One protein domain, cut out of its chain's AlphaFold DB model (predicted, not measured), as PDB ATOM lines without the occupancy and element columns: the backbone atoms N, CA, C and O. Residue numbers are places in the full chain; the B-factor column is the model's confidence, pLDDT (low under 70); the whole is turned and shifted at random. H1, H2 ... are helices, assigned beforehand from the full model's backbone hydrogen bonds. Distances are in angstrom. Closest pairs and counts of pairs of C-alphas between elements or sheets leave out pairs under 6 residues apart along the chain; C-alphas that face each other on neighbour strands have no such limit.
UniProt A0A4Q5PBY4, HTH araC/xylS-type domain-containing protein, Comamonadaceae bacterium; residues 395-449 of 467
ATOM      1  N   ARG A 395     -44.444  25.471  26.773       67.94
ATOM      2  CA  ARG A 395     -45.297  24.773  27.746       67.94
ATOM      3  C   ARG A 395     -44.555  23.693  28.549       67.94
ATOM      4  O   ARG A 395     -44.873  23.472  29.708       67.94
ATOM      5  N   TYR A 396     -43.565  23.037  27.945       77.38
ATOM      6  CA  TYR A 396     -42.729  22.017  28.585       77.38
ATOM      7  C   TYR A 396     -41.468  22.606  29.236       77.38
ATOM      8  O   TYR A 396     -40.908  21.974  30.130       77.38
ATOM      9  N   GLN A 397     -41.058  23.819  28.848       75.88
ATOM     10  CA  GLN A 397     -40.045  24.596  29.572       75.88
ATOM     11  C   GLN A 397     -40.556  24.996  30.959       75.88
ATOM     12  O   GLN A 397     -39.840  24.822  31.934       75.88
ATOM     13  N   LEU A 398     -41.832  25.387  31.082       73.31
ATOM     14  CA  LEU A 398     -42.456  25.647  32.388       73.31
ATOM     15  C   LEU A 398     -42.409  24.422  33.316       73.31
ATOM     16  O   LEU A 398     -42.135  24.562  34.505       73.31
ATOM     17  N   ALA A 399     -42.622  23.215  32.780       79.81
ATOM     18  CA  ALA A 399     -42.468  21.981  33.554       79.81
ATOM     19  C   ALA A 399     -41.008  21.710  33.942       79.81
ATOM     20  O   ALA A 399     -40.756  21.215  35.038       79.81
ATOM     21  N   TYR A 400     -40.049  22.039  33.072       79.19
ATOM     22  CA  TYR A 400     -38.621  21.923  33.367       79.19
ATOM     23  C   TYR A 400     -38.202  22.887  34.488       79.19
ATOM     24  O   TYR A 400     -37.594  22.458  35.468       79.19
ATOM     25  N   ASP A 401     -38.607  24.154  34.398       75.38
ATOM     26  CA  ASP A 401     -38.329  25.183  35.403       75.38
ATOM     27  C   ASP A 401     -38.979  24.841  36.749       75.38
ATOM     28  O   ASP A 401     -38.344  24.959  37.798       75.38
ATOM     29  N   TYR A 402     -40.223  24.348  36.731       77.88
ATOM     30  CA  TYR A 402     -40.922  23.883  37.929       77.88
ATOM     31  C   TYR A 402     -40.180  22.719  38.600       77.88
ATOM     32  O   TYR A 402     -39.977  22.724  39.815       77.88
ATOM     33  N   LEU A 403     -39.713  21.750  37.807       81.31
ATOM     34  CA  LEU A 403     -38.981  20.577  38.285       81.31
ATOM     35  C   LEU A 403     -37.610  20.959  38.865       81.31
ATOM     36  O   LEU A 403     -37.238  20.449  39.919       81.31
ATOM     37  N   MET A 404     -36.884  21.889  38.238       77.75
ATOM     38  CA  MET A 404     -35.618  22.414  38.770       77.75
ATOM     39  C   MET A 404     -35.822  23.200  40.061       77.75
ATOM     40  O   MET A 404     -35.124  22.953  41.046       77.75
ATOM     41  N   THR A 405     -36.823  24.079  40.086       76.81
ATOM     42  CA  THR A 405     -37.123  24.925  41.244       76.81
ATOM     43  C   THR A 405     -37.545  24.090  42.449       76.81
ATOM     44  O   THR A 405     -37.113  24.375  43.559       76.81
ATOM     45  N   GLN A 406     -38.337  23.033  42.245       76.38
ATOM     46  CA  GLN A 406     -38.869  22.188  43.321       76.38
ATOM     47  C   GLN A 406     -38.104  20.875  43.538       76.38
ATOM     48  O   GLN A 406     -38.545  20.027  44.310       76.38
ATOM     49  N   SER A 407     -36.940  20.698  42.910       75.88
ATOM     50  CA  SER A 407     -36.137  19.462  42.986       75.88
ATOM     51  C   SER A 407     -35.727  19.053  44.411       75.88
ATOM     52  O   SER A 407     -35.485  17.872  44.672       75.88
ATOM     53  N   HIS A 408     -35.699  20.017  45.335       71.69
ATOM     54  CA  HIS A 408     -35.397  19.845  46.757       71.69
ATOM     55  C   HIS A 408     -36.531  19.187  47.565       71.69
ATOM     56  O   HIS A 408     -36.280  18.702  48.665       71.69
ATOM     57  N   ARG A 409     -37.766  19.155  47.045       73.19
ATOM     58  CA  ARG A 409     -38.902  18.477  47.683       73.19
ATOM     59  C   ARG A 409     -38.797  16.970  47.481       73.19
ATOM     60  O   ARG A 409     -38.679  16.511  46.344       73.19
ATOM     61  N   GLU A 410     -38.852  16.193  48.561       70.06
ATOM     62  CA  GLU A 410     -38.764  14.725  48.499       70.06
ATOM     63  C   GLU A 410     -40.011  14.087  47.864       70.06
ATOM     64  O   GLU A 410     -39.887  13.086  47.156       70.06
ATOM     65  N   ASP A 411     -41.173  14.728  48.016       79.50
ATOM     66  CA  ASP A 411     -42.497  14.291  47.562       79.50
ATOM     67  C   ASP A 411     -42.844  14.680  46.110       79.50
ATOM     68  O   ASP A 411     -43.918  14.326  45.625       79.50
ATOM     69  N   LEU A 412     -41.939  15.359  45.391       82.25
ATOM     70  CA  LEU A 412     -42.191  15.813  44.020       82.25
ATOM     71  C   LEU A 412     -42.430  14.628  43.068       82.25
ATOM     72  O   LEU A 412     -41.517  13.854  42.758       82.25
ATOM     73  N   SER A 413     -43.656  14.527  42.550       85.00
ATOM     74  CA  SER A 413     -44.049  13.488  41.594       85.00
ATOM     75  C   SER A 413     -44.093  14.016  40.158       85.00
ATOM     76  O   SER A 413     -44.430  15.168  39.897       85.00
ATOM     77  N   VAL A 414     -43.807  13.154  39.176       82.50
ATOM     78  CA  VAL A 414     -43.920  13.529  37.749       82.50
ATOM     79  C   VAL A 414     -45.373  13.827  37.360       82.50
ATOM     80  O   VAL A 414     -45.618  14.638  36.470       82.50
ATOM     81  N   HIS A 415     -46.332  13.213  38.054       83.50
ATOM     82  CA  HIS A 415     -47.755  13.474  37.877       83.50
ATOM     83  C   HIS A 415     -48.127  14.919  38.246       83.50
ATOM     84  O   HIS A 415     -48.794  15.592  37.467       83.50
ATOM     85  N   GLU A 416     -47.636  15.422  39.383       83.06
ATOM     86  CA  GLU A 416     -47.824  16.813  39.828       83.06
ATOM     87  C   GLU A 416     -47.241  17.813  38.819       83.06
ATOM     88  O   GLU A 416     -47.901  18.784  38.448       83.06
ATOM     89  N   VAL A 417     -46.042  17.533  38.294       83.50
ATOM     90  CA  VAL A 417     -45.395  18.371  37.268       83.50
ATOM     91  C   VAL A 417     -46.172  18.359  35.946       83.50
ATOM     92  O   VAL A 417     -46.259  19.373  35.261       83.50
ATOM     93  N   ALA A 418     -46.760  17.224  35.563       83.12
ATOM     94  CA  ALA A 418     -47.593  17.138  34.365       83.12
ATOM     95  C   ALA A 418     -48.925  17.890  34.543       83.12
ATOM     96  O   ALA A 418     -49.360  18.608  33.638       83.12
ATOM     97  N   ALA A 419     -49.529  17.785  35.731       80.06
ATOM     98  CA  ALA A 419     -50.756  18.484  36.089       80.06
ATOM     99  C   ALA A 419     -50.572  20.011  36.119       80.06
ATOM    100  O   ALA A 419     -51.444  20.727  35.628       80.06
ATOM    101  N   SER A 420     -49.426  20.516  36.597       78.94
ATOM    102  CA  SER A 420     -49.161  21.962  36.697       78.94
ATOM    103  C   SER A 420     -49.113  22.682  35.344       78.94
ATOM    104  O   SER A 420     -49.423  23.870  35.270       78.94
ATOM    105  N   ILE A 421     -48.799  21.963  34.261       78.06
ATOM    106  CA  ILE A 421     -48.821  22.491  32.885       78.06
ATOM    107  C   ILE A 421     -49.992  21.951  32.043       78.06
ATOM    108  O   ILE A 421     -50.086  22.237  30.843       78.06
ATOM    109  N   GLY A 422     -50.894  21.167  32.644       72.38
ATOM    110  CA  GLY A 422     -52.095  20.618  32.007       72.38
ATOM    111  C   GLY A 422     -51.823  19.592  30.899       72.38
ATOM    112  O   GLY A 422     -52.525  19.597  29.884       72.38
ATOM    113  N   VAL A 423     -50.791  18.756  31.042       82.62
ATOM    114  CA  VAL A 423     -50.489  17.652  30.110       82.62
ATOM    115  C   VAL A 423     -50.547  16.306  30.829       82.62
ATOM    116  O   VAL A 423     -50.493  16.233  32.052       82.62
ATOM    117  N   THR A 424     -50.646  15.209  30.078       88.12
ATOM    118  CA  THR A 424     -50.570  13.871  30.675       88.12
ATOM    119  C   THR A 424     -49.126  13.512  31.020       88.12
ATOM    120  O   THR A 424     -48.190  13.900  30.315       88.12
ATOM    121  N   GLU A 425     -48.928  12.712  32.069       86.44
ATOM    122  CA  GLU A 425     -47.594  12.244  32.482       86.44
ATOM    123  C   GLU A 425     -46.847  11.553  31.327       86.44
ATOM    124  O   GLU A 425     -45.659  11.791  31.112       86.44
ATOM    125  N   ARG A 426     -47.559  10.767  30.510       82.12
ATOM    126  CA  ARG A 426     -46.996  10.099  29.329       82.12
ATOM    127  C   ARG A 426     -46.513  11.090  28.266       82.12
ATOM    128  O   ARG A 426     -45.448  10.875  27.689       82.12
ATOM    129  N   ALA A 427     -47.260  12.168  28.013       78.69
ATOM    130  CA  ALA A 427     -46.861  13.213  27.067       78.69
ATOM    131  C   ALA A 427     -45.625  13.978  27.562       78.69
ATOM    132  O   ALA A 427     -44.694  14.207  26.790       78.69
ATOM    133  N   LEU A 428     -45.580  14.292  28.861       85.06
ATOM    134  CA  LEU A 428     -44.426  14.916  29.503       85.06
ATOM    135  C   LEU A 428     -43.171  14.038  29.385       85.06
ATOM    136  O   LEU A 428     -42.128  14.507  28.935       85.06
ATOM    137  N   GLN A 429     -43.283  12.749  29.717       88.69
ATOM    138  CA  GLN A 429     -42.176  11.792  29.641       88.69
ATOM    139  C   GLN A 429     -41.655  11.598  28.212       88.69
ATOM    140  O   GLN A 429     -40.445  11.635  27.999       88.69
ATOM    141  N   LEU A 430     -42.549  11.416  27.233       82.25
ATOM    142  CA  LEU A 430     -42.176  11.286  25.821       82.25
ATOM    143  C   LEU A 430     -41.434  12.526  25.329       82.25
ATOM    144  O   LEU A 430     -40.424  12.393  24.640       82.25
ATOM    145  N   ARG A 431     -41.906  13.719  25.710       80.50
ATOM    146  CA  ARG A 431     -41.319  14.972  25.237       80.50
ATOM    147  C   ARG A 431     -39.976  15.274  25.882       80.50
ATOM    148  O   ARG A 431     -39.055  15.681  25.184       80.50
ATOM    149  N   PHE A 432     -39.825  14.987  27.169       79.75
ATOM    150  CA  PHE A 432     -38.535  15.084  27.851       79.75
ATOM    151  C   PHE A 432     -37.538  14.063  27.297       79.75
ATOM    152  O   PHE A 432     -36.405  14.423  26.993       79.75
ATOM    153  N   LYS A 433     -37.973  12.827  27.028       80.38
ATOM    154  CA  LYS A 433     -37.114  11.810  26.414       80.38
ATOM    155  C   LYS A 433     -36.696  12.182  24.987       80.38
ATOM    156  O   LYS A 433     -35.540  11.974  24.638       80.38
ATOM    157  N   SER A 434     -37.598  12.744  24.176       70.94
ATOM    158  CA  SER A 434     -37.279  13.163  22.804       70.94
ATOM    159  C   SER A 434     -36.400  14.411  22.740       70.94
ATOM    160  O   SER A 434     -35.565  14.510  21.851       70.94
ATOM    161  N   SER A 435     -36.611  15.372  23.647       69.69
ATOM    162  CA  SER A 435     -35.969  16.692  23.587       69.69
ATOM    163  C   SER A 435     -34.725  16.820  24.471       69.69
ATOM    164  O   SER A 435     -33.847  17.607  24.143       69.69
ATOM    165  N   LEU A 436     -34.643  16.083  25.585       71.19
ATOM    166  CA  LEU A 436     -33.538  16.135  26.558       71.19
ATOM    167  C   LEU A 436     -32.803  14.794  26.718       71.19
ATOM    168  O   LEU A 436     -31.871  14.697  27.511       71.19
ATOM    169  N   GLY A 437     -33.247  13.734  26.034       70.88
ATOM    170  CA  GLY A 437     -32.639  12.399  26.117       70.88
ATOM    171  C   GLY A 437     -32.839  11.672  27.454       70.88
ATOM    172  O   GLY A 437     -32.403  10.532  27.596       70.88
ATOM    173  N   CYS A 438     -33.518  12.283  28.428       79.38
ATOM    174  CA  CYS A 438     -33.724  11.740  29.771       79.38
ATOM    175  C   CYS A 438     -35.188  11.855  30.218       79.38
ATOM    176  O   CYS A 438     -35.961  12.663  29.697       79.38
ATOM    177  N   SER A 439     -35.599  11.012  31.172       82.81
ATOM    178  CA  SER A 439     -36.943  11.098  31.743       82.81
ATOM    179  C   SER A 439     -37.006  12.176  32.839       82.81
ATOM    180  O   SER A 439     -36.002  12.424  33.508       82.81
ATOM    181  N   PRO A 440     -38.184  12.770  33.112       79.38
ATOM    182  CA  PRO A 440     -38.349  13.702  34.230       79.38
ATOM    183  C   PRO A 440     -37.894  13.118  35.581       79.38
ATOM    184  O   PRO A 440     -37.354  13.845  36.406       79.38
ATOM    185  N   ARG A 441     -38.040  11.798  35.803       80.19
ATOM    186  CA  ARG A 441     -37.562  11.126  37.029       80.19
ATOM    187  C   ARG A 441     -36.040  11.114  37.130       80.19
ATOM    188  O   ARG A 441     -35.497  11.333  38.211       80.19
ATOM    189  N   ASP A 442     -35.360  10.873  36.013       77.56
ATOM    190  CA  ASP A 442     -33.898  10.916  35.960       77.56
ATOM    191  C   ASP A 442     -33.382  12.327  36.224       77.56
ATOM    192  O   ASP A 442     -32.404  12.491  36.947       77.56
ATOM    193  N   LEU A 443     -34.101  13.332  35.722       78.00
ATOM    194  CA  LEU A 443     -33.823  14.749  35.937       78.00
ATOM    195  C   LEU A 443     -33.982  15.160  37.410       78.00
ATOM    196  O   LEU A 443     -33.104  15.825  37.951       78.00
ATOM    197  N   ILE A 444     -35.038  14.698  38.096       76.31
ATOM    198  CA  ILE A 444     -35.217  14.909  39.548       76.31
ATOM    199  C   ILE A 444     -34.054  14.281  40.325       76.31
ATOM    200  O   ILE A 444     -33.483  14.905  41.218       76.31
ATOM    201  N   ARG A 445     -33.668  13.050  39.970       76.75
ATOM    202  CA  ARG A 445     -32.555  12.337  40.611       76.75
ATOM    203  C   ARG A 445     -31.213  13.044  40.389       76.75
ATOM    204  O   ARG A 445     -30.438  13.174  41.331       76.75
ATOM    205  N   GLN A 446     -30.947  13.522  39.175       70.94
ATOM    206  CA  GLN A 446     -29.737  14.283  38.852       70.94
ATOM    207  C   GLN A 446     -29.697  15.624  39.593       70.94
ATOM    208  O   GLN A 446     -28.670  15.961  40.178       70.94
ATOM    209  N   ALA A 447     -30.817  16.349  39.645       65.81
ATOM    210  CA  ALA A 447     -30.910  17.623  40.357       65.81
ATOM    211  C   ALA A 447     -30.683  17.465  41.870       65.81
ATOM    212  O   ALA A 447     -29.951  18.253  42.464       65.81
ATOM    213  N   ARG A 448     -31.221  16.401  42.485       72.38
ATOM    214  CA  ARG A 448     -30.995  16.079  43.907       72.38
ATOM    215  C   ARG A 448     -29.539  15.726  44.214       72.38
ATOM    216  O   ARG A 448     -29.022  16.118  45.254       72.38
ATOM    217  N   ASN A 449     -28.866  15.040  43.292       65.75
ATOM    218  CA  ASN A 449     -27.458  14.667  43.449       65.75
ATOM    219  C   ASN A 449     -26.481  15.831  43.190       65.75
ATOM    220  O   ASN A 449     -25.304  15.706  43.509       65.75
TER     221      ASN A 449
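What this domain is: This is residues 395 to 449 of the 467 residues of the protein "HTH araC/xylS-type domain-containing protein" of Comamonadaceae bacterium (UniProt A0A4Q5PBY4). Four short helices make a small rounded cluster: the longest by residues, H3, lies across near the first residues of H1 and H4, which run roughly side by side the same way, while H2 packs steeply across H1 and meets the first residues of H3. The link of residues 406 to 413 folds back from the last residue of H1 to H2. The printed part has 55 residues, with helices H1, H2, H3 and H4 in that order, no named strand, and the class all helix. It is compact, with a radius of gyration of the C-alphas of 9.9 A and spans of 24 by 22 by 15 A.

Where its parts are: H3, residues 425 to 436, is 15.7 A long, from C-alpha 425 at (-47.594, 12.244, 32.482). H2 is residues 414 to 420. H1, residues 395 to 405, is 15.8 A long and begins at (-45.297, 24.773, 27.746). H4, residues 440 to 449, is 14.3 A long and ends at (-27.458, 14.667, 43.449).

How they stand to each other: H3 touches H2 with residues 425 to 428 alone, about perpendicular at 81 degrees; the closest C-alphas, of Ala 418 and Glu 425, are 5.2 A apart. With residues 428 to 432 alone, H3 only just touches H4, with 3 pairs of C-alphas within 8 A, the closest being Gln 429 and Pro 440 at 6.3 A; the tilt is steep, 65 degrees. H3 and H1 are close but not clearly touching, with the C-alphas of Tyr 396 and Leu 428 closest at 7.4 A. H2 touches H1 at a steep tilt of 62 degrees, opposite ways, closest at the C-alphas of Ala 399 and Val 417, 5.9 A. H1 and H4 only just touch, with 3 pairs of C-alphas within 8 A, at a shallow tilt of 26 degrees, the same way; Met 404 and Ala 447 have the closest C-alphas, 6.9 A apart. The helix packing is mostly crossed: 1 of the 4 touching pairs is at a shallow tilt. Every O i to N i+4 pair is within hydrogen-bond range in H2, H3 and H4; in H1, 6 of 7 are.

The domain as a whole: The C-alphas farthest apart, of Gly 422 and Asn 449, are 27.8 A apart. The printed part has no cut. The links H2 to H3 and H3 to H4 are tight, and H1 to H2 is short. Mean pLDDT of the printed part is 77.9; residues 395, 435, 447 and 449 are under 70.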